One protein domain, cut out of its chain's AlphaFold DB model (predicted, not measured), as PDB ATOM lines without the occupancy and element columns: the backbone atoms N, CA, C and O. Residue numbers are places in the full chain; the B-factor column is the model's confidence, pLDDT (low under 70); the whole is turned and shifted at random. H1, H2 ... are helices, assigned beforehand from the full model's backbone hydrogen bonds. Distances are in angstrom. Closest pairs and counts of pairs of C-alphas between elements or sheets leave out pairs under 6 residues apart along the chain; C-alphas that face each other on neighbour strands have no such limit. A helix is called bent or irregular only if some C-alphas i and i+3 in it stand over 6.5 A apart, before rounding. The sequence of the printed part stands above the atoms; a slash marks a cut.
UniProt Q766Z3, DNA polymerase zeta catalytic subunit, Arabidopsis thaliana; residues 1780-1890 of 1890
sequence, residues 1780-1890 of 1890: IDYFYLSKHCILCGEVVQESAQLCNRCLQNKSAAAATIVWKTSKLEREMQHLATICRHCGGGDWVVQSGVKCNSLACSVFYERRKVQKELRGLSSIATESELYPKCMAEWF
ATOM      1  N   ILE A1780     173.390 330.719 235.908       52.82
ATOM      2  CA  ILE A1780     172.979 331.845 235.049       52.82
ATOM      3  C   ILE A1780     174.033 332.215 233.984       52.82
ATOM      4  O   ILE A1780     173.680 332.586 232.868       52.82
ATOM      5  N   ASP A1781     175.319 331.997 234.275       48.17
ATOM      6  CA  ASP A1781     176.440 332.069 233.330       48.17
ATOM      7  C   ASP A1781     176.241 331.261 232.032       48.17
ATOM      8  O   ASP A1781     176.797 331.629 231.002       48.17
ATOM      9  N   TYR A1782     175.496 330.150 232.076       48.96
ATOM     10  CA  TYR A1782     175.204 329.305 230.910       48.96
ATOM     11  C   TYR A1782     174.019 329.807 230.069       48.96
ATOM     12  O   TYR A1782     173.765 329.245 229.005       48.96
ATOM     13  N   PHE A1783     173.296 330.830 230.537       44.40
ATOM     14  CA  PHE A1783     172.128 331.409 229.862       44.40
ATOM     15  C   PHE A1783     172.432 332.757 229.182       44.40
ATOM     16  O   PHE A1783     171.676 333.186 228.314       44.40
ATOM     17  N   TYR A1784     173.550 333.414 229.517       52.34
ATOM     18  CA  TYR A1784     174.020 334.611 228.811       52.34
ATOM     19  C   TYR A1784     174.864 334.231 227.584       52.34
ATOM     20  O   TYR A1784     176.077 334.058 227.665       52.34
ATOM     21  N   LEU A1785     174.201 334.137 226.428       50.05
ATOM     22  CA  LEU A1785     174.756 333.648 225.151       50.05
ATOM     23  C   LEU A1785     175.775 334.600 224.473       50.05
ATOM     24  O   LEU A1785     176.301 334.310 223.398       50.05
ATOM     25  N   SER A1786     176.034 335.764 225.070       49.55
ATOM     26  CA  SER A1786     176.853 336.843 224.512       49.55
ATOM     27  C   SER A1786     178.354 336.627 224.749       49.55
ATOM     28  O   SER A1786     178.892 337.015 225.793       49.55
ATOM     29  N   LYS A1787     179.054 336.070 223.755       60.18
ATOM     30  CA  LYS A1787     180.527 336.067 223.693       60.18
ATOM     31  C   LYS A1787     181.058 337.495 223.487       60.18
ATOM     32  O   LYS A1787     180.291 338.421 223.226       60.18
ATOM     33  N   HIS A1788     182.366 337.709 223.625       65.35
ATOM     34  CA  HIS A1788     183.031 338.977 223.282       65.35
ATOM     35  C   HIS A1788     184.252 338.691 222.398       65.35
ATOM     36  O   HIS A1788     184.942 337.692 222.597       65.35
ATOM     37  N   CYS A1789     184.530 339.568 221.435       73.16
ATOM     38  CA  CYS A1789     185.629 339.422 220.491       73.16
ATOM     39  C   CYS A1789     186.984 339.542 221.200       73.16
ATOM     40  O   CYS A1789     187.276 340.568 221.813       73.16
ATOM     41  N   ILE A1790     187.859 338.539 221.059       71.36
ATOM     42  CA  ILE A1790     189.147 338.496 221.785       71.36
ATOM     43  C   ILE A1790     190.191 339.542 221.325       71.36
ATOM     44  O   ILE A1790     191.276 339.669 221.908       71.36
ATOM     45  N   LEU A1791     189.870 340.298 220.270       73.81
ATOM     46  CA  LEU A1791     190.686 341.388 219.738       73.81
ATOM     47  C   LEU A1791     190.191 342.762 220.201       73.81
ATOM     48  O   LEU A1791     190.944 343.465 220.869       73.81
ATOM     49  N   CYS A1792     188.947 343.133 219.881       73.99
ATOM     50  CA  CYS A1792     188.403 344.472 220.153       73.99
ATOM     51  C   CYS A1792     187.466 344.560 221.372       73.99
ATOM     52  O   CYS A1792     187.158 345.661 221.814       73.99
ATOM     53  N   GLY A1793     186.997 343.431 221.914       67.19
ATOM     54  CA  GLY A1793     186.053 343.389 223.036       67.19
ATOM     55  C   GLY A1793     184.571 343.586 222.681       67.19
ATOM     56  O   GLY A1793     183.745 343.452 223.580       67.19
ATOM     57  N   GLU A1794     184.211 343.853 221.416       70.19
ATOM     58  CA  GLU A1794     182.803 343.943 220.977       70.19
ATOM     59  C   GLU A1794     182.038 342.633 221.238       70.19
ATOM     60  O   GLU A1794     182.589 341.537 221.113       70.19
ATOM     61  N   VAL A1795     180.747 342.741 221.566       67.69
ATOM     62  CA  VAL A1795     179.867 341.585 221.796       67.69
ATOM     63  C   VAL A1795     179.664 340.788 220.503       67.69
ATOM     64  O   VAL A1795     179.471 341.357 219.430       67.69
ATOM     65  N   VAL A1796     179.669 339.460 220.613       70.86
ATOM     66  CA  VAL A1796     179.426 338.514 219.516       70.86
ATOM     67  C   VAL A1796     178.383 337.467 219.893       70.86
ATOM     68  O   VAL A1796     178.203 337.130 221.064       70.86
ATOM     69  N   GLN A1797     177.684 336.962 218.874       62.20
ATOM     70  CA  GLN A1797     176.712 335.880 219.017       62.20
ATOM     71  C   GLN A1797     177.394 334.540 219.333       62.20
ATOM     72  O   GLN A1797     178.597 334.370 219.139       62.20
ATOM     73  N   GLU A1798     176.603 333.585 219.818       59.09
ATOM     74  CA  GLU A1798     177.046 332.381 220.532       59.09
ATOM     75  C   GLU A1798     178.061 331.497 219.776       59.09
ATOM     76  O   GLU A1798     178.903 330.852 220.400       59.09
ATOM     77  N   SER A1799     178.049 331.491 218.442       60.80
ATOM     78  CA  SER A1799     179.019 330.759 217.612       60.80
ATOM     79  C   SER A1799     180.338 331.511 217.386       60.80
ATOM     80  O   SER A1799     181.386 330.878 217.296       60.80
ATOM     81  N   ALA A1800     180.328 332.845 217.340       63.53
ATOM     82  CA  ALA A1800     181.464 333.650 216.897       63.53
ATOM     83  C   ALA A1800     182.420 334.039 218.041       63.53
ATOM     84  O   ALA A1800     182.007 334.470 219.116       63.53
ATOM     85  N   GLN A1801     183.727 333.925 217.787       72.28
ATOM     86  CA  GLN A1801     184.798 334.317 218.719       72.28
ATOM     87  C   GLN A1801     185.465 335.658 218.339       72.28
ATOM     88  O   GLN A1801     186.167 336.278 219.143       72.28
ATOM     89  N   LEU A1802     185.215 336.132 217.114       75.74
ATOM     90  CA  LEU A1802     185.647 337.416 216.569       75.74
ATOM     91  C   LEU A1802     184.433 338.154 216.004       75.74
ATOM     92  O   LEU A1802     183.590 337.532 215.361       75.74
ATOM     93  N   CYS A1803     184.329 339.467 216.230       82.74
ATOM     94  CA  CYS A1803     183.258 340.256 215.619       82.74
ATOM     95  C   CYS A1803     183.489 340.399 214.112       82.74
ATOM     96  O   CYS A1803     184.630 340.344 213.645       82.74
ATOM     97  N   ASN A1804     182.420 340.648 213.352       78.08
ATOM     98  CA  ASN A1804     182.485 340.781 211.892       78.08
ATOM     99  C   ASN A1804     183.532 341.814 211.438       78.08
ATOM    100  O   ASN A1804     184.194 341.611 210.426       78.08
ATOM    101  N   ARG A1805     183.741 342.881 212.219       81.04
ATOM    102  CA  ARG A1805     184.722 343.942 211.947       81.04
ATOM    103  C   ARG A1805     186.175 343.465 212.070       81.04
ATOM    104  O   ARG A1805     187.016 343.856 211.268       81.04
ATOM    105  N   CYS A1806     186.469 342.587 213.031       78.56
ATOM    106  CA  CYS A1806     187.767 341.912 213.127       78.56
ATOM    107  C   CYS A1806     187.897 340.775 212.104       78.56
ATOM    108  O   CYS A1806     188.969 340.589 211.541       78.56
ATOM    109  N   LEU A1807     186.810 340.047 211.827       77.02
ATOM    110  CA  LEU A1807     186.791 338.938 210.871       77.02
ATOM    111  C   LEU A1807     186.983 339.407 209.415       77.02
ATOM    112  O   LEU A1807     187.577 338.686 208.620       77.02
ATOM    113  N   GLN A1808     186.532 340.620 209.072       78.67
ATOM    114  CA  GLN A1808     186.785 341.255 207.772       78.67
ATOM    115  C   GLN A1808     188.281 341.490 207.519       78.67
ATOM    116  O   GLN A1808     188.753 341.270 206.407       78.67
ATOM    117  N   ASN A1809     189.049 341.882 208.540       82.73
ATOM    118  CA  ASN A1809     190.498 342.059 208.430       82.73
ATOM    119  C   ASN A1809     191.239 340.801 208.917       82.73
ATOM    120  O   ASN A1809     191.972 340.835 209.911       82.73
ATOM    121  N   LYS A1810     191.031 339.674 208.214       76.23
ATOM    122  CA  LYS A1810     191.618 338.366 208.565       76.23
ATOM    123  C   LYS A1810     193.135 338.425 208.778       76.23
ATOM    124  O   LYS A1810     193.626 337.786 209.702       76.23
ATOM    125  N   SER A1811     193.874 339.189 207.971       80.62
ATOM    126  CA  SER A1811     195.336 339.295 208.074       80.62
ATOM    127  C   SER A1811     195.785 340.020 209.346       80.62
ATOM    128  O   SER A1811     196.641 339.501 210.061       80.62
ATOM    129  N   ALA A1812     195.177 341.160 209.699       83.35
ATOM    130  CA  ALA A1812     195.479 341.832 210.965       83.35
ATOM    131  C   ALA A1812     195.004 341.014 212.180       83.35
ATOM    132  O   ALA A1812     195.682 340.991 213.210       83.35
ATOM    133  N   ALA A1813     193.872 340.311 212.066       80.06
ATOM    134  CA  ALA A1813     193.370 339.429 213.116       80.06
ATOM    135  C   ALA A1813     194.312 338.240 213.368       80.06
ATOM    136  O   ALA A1813     194.694 338.005 214.516       80.06
ATOM    137  N   ALA A1814     194.749 337.556 212.304       79.89
ATOM    138  CA  ALA A1814     195.746 336.490 212.357       79.89
ATOM    139  C   ALA A1814     197.061 336.987 212.971       79.89
ATOM    140  O   ALA A1814     197.510 336.431 213.969       79.89
ATOM    141  N   ALA A1815     197.631 338.080 212.448       83.71
ATOM    142  CA  ALA A1815     198.883 338.645 212.952       83.71
ATOM    143  C   ALA A1815     198.797 339.037 214.439       83.71
ATOM    144  O   ALA A1815     199.722 338.761 215.201       83.71
ATOM    145  N   THR A1816     197.677 339.620 214.881       84.45
ATOM    146  CA  THR A1816     197.489 340.004 216.291       84.45
ATOM    147  C   THR A1816     197.319 338.789 217.205       84.45
ATOM    148  O   THR A1816     197.814 338.803 218.332       84.45
ATOM    149  N   ILE A1817     196.639 337.732 216.746       81.93
ATOM    150  CA  ILE A1817     196.490 336.485 217.509       81.93
ATOM    151  C   ILE A1817     197.831 335.750 217.592       81.93
ATOM    152  O   ILE A1817     198.280 335.484 218.700       81.93
ATOM    153  N   VAL A1818     198.523 335.534 216.469       82.20
ATOM    154  CA  VAL A1818     199.858 334.908 216.427       82.20
ATOM    155  C   VAL A1818     200.871 335.683 217.278       82.20
ATOM    156  O   VAL A1818     201.634 335.075 218.024       82.20
ATOM    157  N   TRP A1819     200.848 337.021 217.258       84.76
ATOM    158  CA  TRP A1819     201.692 337.837 218.137       84.76
ATOM    159  C   TRP A1819     201.357 337.651 219.628       84.76
ATOM    160  O   TRP A1819     202.272 337.511 220.440       84.76
ATOM    161  N   LYS A1820     200.067 337.602 220.003       85.33
ATOM    162  CA  LYS A1820     199.651 337.318 221.390       85.33
ATOM    163  C   LYS A1820     200.089 335.918 221.833       85.33
ATOM    164  O   LYS A1820     200.665 335.801 222.912       85.33
ATOM    165  N   THR A1821     199.855 334.889 221.015       84.26
ATOM    166  CA  THR A1821     200.275 333.511 221.312       84.26
ATOM    167  C   THR A1821     201.796 333.450 221.466       84.26
ATOM    168  O   THR A1821     202.275 333.068 222.527       84.26
ATOM    169  N   SER A1822     202.561 333.985 220.507       85.78
ATOM    170  CA  SER A1822     204.030 333.952 220.544       85.78
ATOM    171  C   SER A1822     204.667 334.787 221.661       85.78
ATOM    172  O   SER A1822     205.797 334.509 222.075       85.78
ATOM    173  N   LYS A1823     203.963 335.792 222.203       89.68
ATOM    174  CA  LYS A1823     204.368 336.435 223.463       89.68
ATOM    175  C   LYS A1823     204.195 335.475 224.644       89.68
ATOM    176  O   LYS A1823     205.130 335.309 225.421       89.68
ATOM    177  N   LEU A1824     203.019 334.858 224.775       87.96
ATOM    178  CA  LEU A1824     202.690 333.956 225.884       87.96
ATOM    179  C   LEU A1824     203.507 332.652 225.852       87.96
ATOM    180  O   LEU A1824     203.845 332.139 226.911       87.96
ATOM    181  N   GLU A1825     203.879 332.155 224.670       86.11
ATOM    182  CA  GLU A1825     204.829 331.045 224.482       86.11
ATOM    183  C   GLU A1825     206.193 331.375 225.102       86.11
ATOM    184  O   GLU A1825     206.672 330.652 225.971       86.11
ATOM    185  N   ARG A1826     206.794 332.518 224.740       89.40
ATOM    186  CA  ARG A1826     208.083 332.968 225.304       89.40
ATOM    187  C   ARG A1826     208.011 333.199 226.814       89.40
ATOM    188  O   ARG A1826     208.948 332.875 227.540       89.40
ATOM    189  N   GLU A1827     206.892 333.738 227.291       90.45
ATOM    190  CA  GLU A1827     206.625 333.954 228.717       90.45
ATOM    191  C   GLU A1827     206.495 332.614 229.468       90.45
ATOM    192  O   GLU A1827     207.105 332.437 230.523       90.45
ATOM    193  N   MET A1828     205.814 331.621 228.880       89.54
ATOM    194  CA  MET A1828     205.741 330.247 229.388       89.54
ATOM    195  C   MET A1828     207.115 329.567 229.414       89.54
ATOM    196  O   MET A1828     207.494 329.014 230.444       89.54
ATOM    197  N   GLN A1829     207.888 329.639 228.328       88.23
ATOM    198  CA  GLN A1829     209.233 329.060 228.234       88.23
ATOM    199  C   GLN A1829     210.188 329.663 229.276       88.23
ATOM    200  O   GLN A1829     210.946 328.934 229.922       88.23
ATOM    201  N   HIS A1830     210.119 330.977 229.511       91.16
ATOM    202  CA  HIS A1830     210.886 331.646 230.562       91.16
ATOM    203  C   HIS A1830     210.480 331.175 231.971       91.16
ATOM    204  O   HIS A1830     211.335 330.736 232.743       91.16
ATOM    205  N   LEU A1831     209.180 331.167 232.289       90.31
ATOM    206  CA  LEU A1831     208.660 330.680 233.576       90.31
ATOM    207  C   LEU A1831     208.989 329.194 233.804       90.31
ATOM    208  O   LEU A1831     209.368 328.798 234.907       90.31
ATOM    209  N   ALA A1832     208.913 328.369 232.757       88.70
ATOM    210  CA  ALA A1832     209.305 326.966 232.800       88.70
ATOM    211  C   ALA A1832     210.812 326.792 233.048       88.70
ATOM    212  O   ALA A1832     211.203 325.893 233.789       88.70
ATOM    213  N   THR A1833     211.652 327.671 232.496       87.41
ATOM    214  CA  THR A1833     213.110 327.662 232.707       87.41
ATOM    215  C   THR A1833     213.469 328.017 234.153       87.41
ATOM    216  O   THR A1833     214.258 327.303 234.771       87.41
ATOM    217  N   ILE A1834     212.804 329.016 234.750       88.99
ATOM    218  CA  ILE A1834     212.919 329.323 236.190       88.99
ATOM    219  C   ILE A1834     212.501 328.107 237.035       88.99
ATOM    220  O   ILE A1834     213.208 327.711 237.963       88.99
ATOM    221  N   CYS A1835     211.383 327.454 236.700       89.40
ATOM    222  CA  CYS A1835     210.954 326.245 237.407       89.40
ATOM    223  C   CYS A1835     211.913 325.053 237.232       89.40
ATOM    224  O   CYS A1835     212.037 324.263 238.166       89.40
ATOM    225  N   ARG A1836     212.598 324.917 236.085       85.95
ATOM    226  CA  ARG A1836     213.647 323.904 235.859       85.95
ATOM    227  C   ARG A1836     214.870 324.167 236.744       85.95
ATOM    228  O   ARG A1836     215.281 323.254 237.449       85.95
ATOM    229  N   HIS A1837     215.371 325.405 236.797       86.18
ATOM    230  CA  HIS A1837     216.473 325.800 237.691       86.18
ATOM    231  C   HIS A1837     216.125 325.591 239.177       86.18
ATOM    232  O   HIS A1837     216.977 325.237 239.983       86.18
ATOM    233  N   CYS A1838     214.858 325.764 239.557       85.49
ATOM    234  CA  CYS A1838     214.358 325.482 240.907       85.49
ATOM    235  C   CYS A1838     214.161 323.969 241.195       85.49
ATOM    236  O   CYS A1838     213.542 323.615 242.195       85.49
ATOM    237  N   GLY A1839     214.573 323.060 240.301       82.84
ATOM    238  CA  GLY A1839     214.370 321.606 240.425       82.84
ATOM    239  C   GLY A1839     212.929 321.119 240.184       82.84
ATOM    240  O   GLY A1839     212.681 319.919 240.108       82.84
ATOM    241  N   GLY A1840     211.966 322.029 239.994       82.40
ATOM    242  CA  GLY A1840     210.540 321.733 239.796       82.40
ATOM    243  C   GLY A1840     210.147 321.229 238.400       82.40
ATOM    244  O   GLY A1840     208.957 321.006 238.139       82.40
ATOM    245  N   GLY A1841     211.122 321.097 237.498       80.70
ATOM    246  CA  GLY A1841     210.956 320.560 236.150       80.70
ATOM    247  C   GLY A1841     210.825 319.034 236.095       80.70
ATOM    248  O   GLY A1841     211.065 318.321 237.071       80.70
ATOM    249  N   ASP A1842     210.495 318.536 234.910       78.50
ATOM    250  CA  ASP A1842     210.777 317.169 234.474       78.50
ATOM    251  C   ASP A1842     211.422 317.222 233.082       78.50
ATOM    252  O   ASP A1842     211.055 318.054 232.249       78.50
ATOM    253  N   TRP A1843     212.405 316.356 232.860       72.06
ATOM    254  CA  TRP A1843     213.162 316.221 231.615       72.06
ATOM    255  C   TRP A1843     213.341 314.762 231.175       72.06
ATOM    256  O   TRP A1843     213.864 314.539 230.091       72.06
ATOM    257  N   VAL A1844     212.900 313.784 231.982       68.75
ATOM    258  CA  VAL A1844     213.115 312.350 231.712       68.75
ATOM    259  C   VAL A1844     211.813 311.644 231.347       68.75
ATOM    260  O   VAL A1844     211.763 310.960 230.332       68.75
ATOM    261  N   VAL A1845     210.759 311.783 232.165       67.68
ATOM    262  CA  VAL A1845     209.615 310.848 232.111       67.68
ATOM    263  C   VAL A1845     208.469 311.378 231.255       67.68
ATOM    264  O   VAL A1845     208.013 310.715 230.331       67.68
ATOM    265  N   GLN A1846     207.985 312.580 231.564       67.01
ATOM    266  CA  GLN A1846     206.839 313.206 230.892       67.01
ATOM    267  C   GLN A1846     207.172 314.594 230.328       67.01
ATOM    268  O   GLN A1846     206.338 315.200 229.658       67.01
ATOM    269  N   SER A1847     208.364 315.117 230.631       70.44
ATOM    270  CA  SER A1847     208.791 316.501 230.392       70.44
ATOM    271  C   SER A1847     207.926 317.580 231.092       70.44
ATOM    272  O   SER A1847     206.905 317.300 231.734       70.44
ATOM    273  N   GLY A1848     208.358 318.841 231.008       82.91
ATOM    274  CA  GLY A1848     207.606 320.014 231.470       82.91
ATOM    275  C   GLY A1848     207.937 320.464 232.899       82.91
ATOM    276  O   GLY A1848     209.101 320.512 233.298       82.91
ATOM    277  N   VAL A1849     206.913 320.866 233.664       87.41
ATOM    278  CA  VAL A1849     207.040 321.368 235.048       87.41
ATOM    279  C   VAL A1849     205.946 320.776 235.931       87.41
ATOM    280  O   VAL A1849     204.760 321.044 235.719       87.41
ATOM    281  N   LYS A1850     206.353 320.014 236.951       89.38
ATOM    282  CA  LYS A1850     205.454 319.242 237.828       89.38
ATOM    283  C   LYS A1850     205.204 319.907 239.192       89.38
ATOM    284  O   LYS A1850     204.253 319.544 239.877       89.38
ATOM    285  N   CYS A1851     206.012 320.903 239.568       92.40
ATOM    286  CA  CYS A1851     205.887 321.621 240.844       92.40
ATOM    287  C   CYS A1851     204.546 322.370 241.003       92.40
ATOM    288  O   CYS A1851     204.128 323.105 240.098       92.40
ATOM    289  N   ASN A1852     203.916 322.226 242.177       92.32
ATOM    290  CA  ASN A1852     202.617 322.812 242.549       92.32
ATOM    291  C   ASN A1852     202.648 323.672 243.838       92.32
ATOM    292  O   ASN A1852     201.608 323.877 244.463       92.32
ATOM    293  N   SER A1853     203.825 324.162 244.246       92.96
ATOM    294  CA  SER A1853     204.012 324.914 245.501       92.96
ATOM    295  C   SER A1853     203.166 326.196 245.571       92.96
ATOM    296  O   SER A1853     203.422 327.158 244.845       92.96
ATOM    297  N   LEU A1854     202.206 326.236 246.505       91.64
ATOM    298  CA  LEU A1854     201.361 327.408 246.781       91.64
ATOM    299  C   LEU A1854     202.123 328.588 247.412       91.64
ATOM    300  O   LEU A1854     201.626 329.710 247.371       91.64
ATOM    301  N   ALA A1855     203.325 328.379 247.955       88.68
ATOM    302  CA  ALA A1855     204.178 329.478 248.421       88.68
ATOM    303  C   ALA A1855     204.788 330.278 247.250       88.68
ATOM    304  O   ALA A1855     205.092 331.464 247.374       88.68
ATOM    305  N   CYS A1856     204.966 329.638 246.091       90.74
ATOM    306  CA  CYS A1856     205.767 330.183 245.005       90.74
ATOM    307  C   CYS A1856     204.944 331.056 244.046       90.74
ATOM    308  O   CYS A1856     204.205 330.543 243.209       90.74
ATOM    309  N   SER A1857     205.159 332.373 244.077       88.27
ATOM    310  CA  SER A1857     204.602 333.356 243.127       88.27
ATOM    311  C   SER A1857     204.692 332.944 241.644       88.27
ATOM    312  O   SER A1857     203.733 333.116 240.889       88.27
ATOM    313  N   VAL A1858     205.795 332.306 241.233       90.97
ATOM    314  CA  VAL A1858     206.011 331.806 239.858       90.97
ATOM    315  C   VAL A1858     204.976 330.742 239.454       90.97
ATOM    316  O   VAL A1858     204.610 330.661 238.283       90.97
ATOM    317  N   PHE A1859     204.446 329.948 240.394       92.09
ATOM    318  CA  PHE A1859     203.405 328.950 240.113       92.09
ATOM    319  C   PHE A1859     202.089 329.600 239.655       92.09
ATOM    320  O   PHE A1859     201.469 329.118 238.705       92.09
ATOM    321  N   TYR A1860     201.700 330.714 240.280       91.28
ATOM    322  CA  TYR A1860     200.471 331.444 239.962       91.28
ATOM    323  C   TYR A1860     200.530 332.061 238.566       91.28
ATOM    324  O   TYR A1860     199.627 331.837 237.759       91.28
ATOM    325  N   GLU A1861     201.614 332.776 238.253       89.45
ATOM    326  CA  GLU A1861     201.791 333.367 236.924       89.45
ATOM    327  C   GLU A1861     201.961 332.292 235.841       89.45
ATOM    328  O   GLU A1861     201.325 332.379 234.792       89.45
ATOM    329  N   ARG A1862     202.680 331.191 236.118       90.96
ATOM    330  CA  ARG A1862     202.755 330.037 235.203       90.96
ATOM    331  C   ARG A1862     201.373 329.455 234.898       90.96
ATOM    332  O   ARG A1862     201.062 329.230 233.733       90.96
ATOM    333  N   ARG A1863     200.518 329.231 235.905       89.93
ATOM    334  CA  ARG A1863     199.148 328.723 235.686       89.93
ATOM    335  C   ARG A1863     198.262 329.718 234.936       89.93
ATOM    336  O   ARG A1863     197.501 329.302 234.063       89.93
ATOM    337  N   LYS A1864     198.394 331.018 235.213       86.95
ATOM    338  CA  LYS A1864     197.696 332.094 234.495       86.95
ATOM    339  C   LYS A1864     198.088 332.133 233.013       86.95
ATOM    340  O   LYS A1864     197.210 331.985 232.163       86.95
ATOM    341  N   VAL A1865     199.384 332.197 232.697       88.54
ATOM    342  CA  VAL A1865     199.897 332.159 231.314       88.54
ATOM    343  C   VAL A1865     199.488 330.859 230.607       88.54
ATOM    344  O   VAL A1865     199.043 330.915 229.463       88.54
ATOM    345  N   GLN A1866     199.522 329.698 231.281       89.02
ATOM    346  CA  GLN A1866     199.065 328.419 230.707       89.02
ATOM    347  C   GLN A1866     197.582 328.464 230.294       89.02
ATOM    348  O   GLN A1866     197.213 327.965 229.228       89.02
ATOM    349  N   LYS A1867     196.728 329.077 231.123       83.86
ATOM    350  CA  LYS A1867     195.280 329.187 230.888       83.86
ATOM    351  C   LYS A1867     194.945 330.211 229.797       83.86
ATOM    352  O   LYS A1867     194.073 329.945 228.970       83.86
ATOM    353  N   GLU A1868     195.668 331.330 229.739       83.26
ATOM    354  CA  GLU A1868     195.555 332.324 228.660       83.26
ATOM    355  C   GLU A1868     196.029 331.761 227.305       83.26
ATOM    356  O   GLU A1868     195.301 331.856 226.314       83.26
ATOM    357  N   LEU A1869     197.193 331.098 227.271       84.78
ATOM    358  CA  LEU A1869     197.775 330.484 226.070       84.78
ATOM    359  C   LEU A1869     196.878 329.379 225.493       84.78
ATOM    360  O   LEU A1869     196.571 329.383 224.300       84.78
ATOM    361  N   ARG A1870     196.394 328.457 226.338       82.04
ATOM    362  CA  ARG A1870     195.485 327.376 225.914       82.04
ATOM    363  C   ARG A1870     194.143 327.916 225.408       82.04
ATOM    364  O   ARG A1870     193.608 327.388 224.433       82.04
ATOM    365  N   GLY A1871     193.628 328.986 226.020       77.46
ATOM    366  CA  GLY A1871     192.435 329.690 225.548       77.46
ATOM    367  C   GLY A1871     192.625 330.298 224.155       77.46
ATOM    368  O   GLY A1871     191.821 330.040 223.261       77.46
ATOM    369  N   LEU A1872     193.710 331.049 223.945       78.59
ATOM    370  CA  LEU A1872     194.030 331.660 222.650       78.59
ATOM    371  C   LEU A1872     194.311 330.623 221.553       78.59
ATOM    372  O   LEU A1872     193.830 330.803 220.439       78.59
ATOM    373  N   SER A1873     195.000 329.516 221.859       77.51
ATOM    374  CA  SER A1873     195.267 328.446 220.883       77.51
ATOM    375  C   SER A1873     193.984 327.730 220.422       77.51
ATOM    376  O   SER A1873     193.788 327.532 219.219       77.51
ATOM    377  N   SER A1874     193.050 327.422 221.337       75.41
ATOM    378  CA  SER A1874     191.730 326.873 220.955       75.41
ATOM    379  C   SER A1874     190.972 327.839 220.043       75.41
ATOM    380  O   SER A1874     190.393 327.422 219.044       75.41
ATOM    381  N   ILE A1875     191.035 329.136 220.348       73.18
ATOM    382  CA  ILE A1875     190.342 330.191 219.603       73.18
ATOM    383  C   ILE A1875     190.945 330.410 218.208       73.18
ATOM    384  O   ILE A1875     190.217 330.563 217.227       73.18
ATOM    385  N   ALA A1876     192.273 330.368 218.083       74.61
ATOM    386  CA  ALA A1876     192.955 330.433 216.794       74.61
ATOM    387  C   ALA A1876     192.658 329.206 215.915       74.61
ATOM    388  O   ALA A1876     192.462 329.357 214.708       74.61
ATOM    389  N   THR A1877     192.559 328.024 216.536       73.24
ATOM    390  CA  THR A1877     192.166 326.774 215.871       73.24
ATOM    391  C   THR A1877     190.719 326.844 215.370       73.24
ATOM    392  O   THR A1877     190.463 326.578 214.200       73.24
ATOM    393  N   GLU A1878     189.767 327.230 216.228       72.36
ATOM    394  CA  GLU A1878     188.341 327.368 215.876       72.36
ATOM    395  C   GLU A1878     188.076 328.491 214.856       72.36
ATOM    396  O   GLU A1878     187.057 328.470 214.172       72.36
ATOM    397  N   SER A1879     188.998 329.452 214.730       71.05
ATOM    398  CA  SER A1879     188.948 330.538 213.739       71.05
ATOM    399  C   SER A1879     189.717 330.233 212.437       71.05
ATOM    400  O   SER A1879     189.839 331.126 211.598       71.05
ATOM    401  N   GLU A1880     190.251 329.014 212.276       71.50
ATOM    402  CA  GLU A1880     191.050 328.559 211.117       71.50
ATOM    403  C   GLU A1880     192.291 329.433 210.814       71.50
ATOM    404  O   GLU A1880     192.698 329.585 209.663       71.50
ATOM    405  N   LEU A1881     192.904 330.037 211.841       68.05
ATOM    406  CA  LEU A1881     194.021 330.982 211.667       68.05
ATOM    407  C   LEU A1881     195.400 330.305 211.650       68.05
ATOM    408  O   LEU A1881     196.311 330.806 210.996       68.05
ATOM    409  N   TYR A1882     195.556 329.188 212.366       67.34
ATOM    410  CA  TYR A1882     196.708 328.280 212.301       67.34
ATOM    411  C   TYR A1882     196.311 326.885 212.844       67.34
ATOM    412  O   TYR A1882     195.296 326.778 213.541       67.34
ATOM    413  N   PRO A1883     197.037 325.797 212.506       56.07
ATOM    414  CA  PRO A1883     196.647 324.435 212.883       56.07
ATOM    415  C   PRO A1883     196.767 324.136 214.387       56.07
ATOM    416  O   PRO A1883     197.435 324.828 215.152       56.07
ATOM    417  N   LYS A1884     196.094 323.062 214.813       52.95
ATOM    418  CA  LYS A1884     195.867 322.715 216.221       52.95
ATOM    419  C   LYS A1884     197.117 322.165 216.923       52.95
ATOM    420  O   LYS A1884     197.334 320.956 216.942       52.95
ATOM    421  N   CYS A1885     197.885 323.037 217.570       51.77
ATOM    422  CA  CYS A1885     199.046 322.671 218.388       51.77
ATOM    423  C   CYS A1885     198.736 322.753 219.896       51.77
ATOM    424  O   CYS A1885     198.064 323.681 220.361       51.77
ATOM    425  N   MET A1886     199.216 321.778 220.678       52.15
ATOM    426  CA  MET A1886     199.006 321.744 222.132       52.15
ATOM    427  C   MET A1886     199.938 322.721 222.855       52.15
ATOM    428  O   MET A1886     201.113 322.818 222.523       52.15
ATOM    429  N   ALA A1887     199.449 323.369 223.917       47.40
ATOM    430  CA  ALA A1887     200.216 324.316 224.746       47.40
ATOM    431  C   ALA A1887     201.306 323.666 225.637       47.40
ATOM    432  O   ALA A1887     201.788 324.295 226.573       47.40
ATOM    433  N   GLU A1888     201.643 322.403 225.370       45.62
ATOM    434  CA  GLU A1888     202.726 321.629 225.998       45.62
ATOM    435  C   GLU A1888     203.737 321.120 224.944       45.62
ATOM    436  O   GLU A1888     204.697 320.439 225.283       45.62
ATOM    437  N   TRP A1889     203.510 321.450 223.662       42.10
ATOM    438  CA  TRP A1889     204.416 321.226 222.524       42.10
ATOM    439  C   TRP A1889     205.071 322.541 222.037       42.10
ATOM    440  O   TRP A1889     205.751 322.548 221.013       42.10
ATOM    441  N   PHE A1890     204.861 323.637 222.779       39.03
ATOM    442  CA  PHE A1890     205.519 324.942 222.651       39.03
ATOM    443  C   PHE A1890     206.273 325.256 223.954       39.03
ATOM    444  O   PHE A1890     207.347 325.892 223.870       39.03
TER     445      PHE A1890
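This is residues 1780 to 1890 of the 1890 residues of the protein "DNA polymerase zeta catalytic subunit" of Arabidopsis thaliana (UniProt Q766Z3). The domain is a long helical hairpin, in which H2 and H3 cross at a shallow angle and run opposite ways, with the short H1 at the end where H2 begins and long loop stretches before and between the helices. Residues 1780 to 1803, with no named element, lie toward the end of the hairpin where H1 is; the long link 1838 to 1856 makes the other end, and residues 1879 to 1890 fold back from the end of H3. The printed part has 111 residues with three named helices, H1, H2 and H3 in that order, and no named strand. The class is all helix, though the named helices hold 55 of the 111 residues, under half. The whole is loose, with a radius of gyration of the C-alphas of 16.6 A and spans of 47 by 35 by 22 A.

Residues 1780 to 1803 come first, and within them residues 1787 to 1788 form a short antiparallel pairing with residues 1795 to 1796. H1, residues 1804 to 1808, is close to but not clearly touching H2, residues 1810 to 1837; their closest C-alphas, those of Cys 1806 and Ala 1813, are 6.1 A apart. One residue, Asn 1809, makes the tight link between them. In the long link after H2, residues 1841 to 1842 form a second short antiparallel pairing, with residues 1848 to 1849. H3, residues 1857 to 1878, touches H2, with 17 pairs of C-alphas within 8 A. Their closest C-alphas are those of Leu 1824 and Leu 1869, 6.0 A apart. H2 and H3 form a helical hairpin, running opposite ways at a shallow tilt of 30 degrees, centre to centre 9.3 A. H1 and H3 are apart. In H1, H2 and H3 every O i to N i+4 pair is within hydrogen-bond range.

H1 begins at C-alpha 1804, at (182.485, 340.781, 211.892), and its five residues span 6.0 A. H2, the longest helix with 28 residues, runs 40.3 A from C-alpha 1810 at (191.618, 338.366, 208.565) to C-alpha 1837. H3, 22 residues, runs 32.3 A from C-alpha 1857 to C-alpha 1878 at (188.341, 327.368, 215.876). No helix is bent.

The two C-alphas farthest apart, those of Gln 1808 and Gly 1839, are 47.0 A apart. The C-alphas of Ile 1780 and Phe 1890, the chain's last residue, are 35.5 A apart. The printed part has no cut. The link from H2 to H3 is long, with 19 residues. The mean pLDDT of the printed part is 76.2; 28 residues are under 70, among them residues 1780 to 1788, 1797 to 1800, 1844 to 1846 and 1881 to 1890.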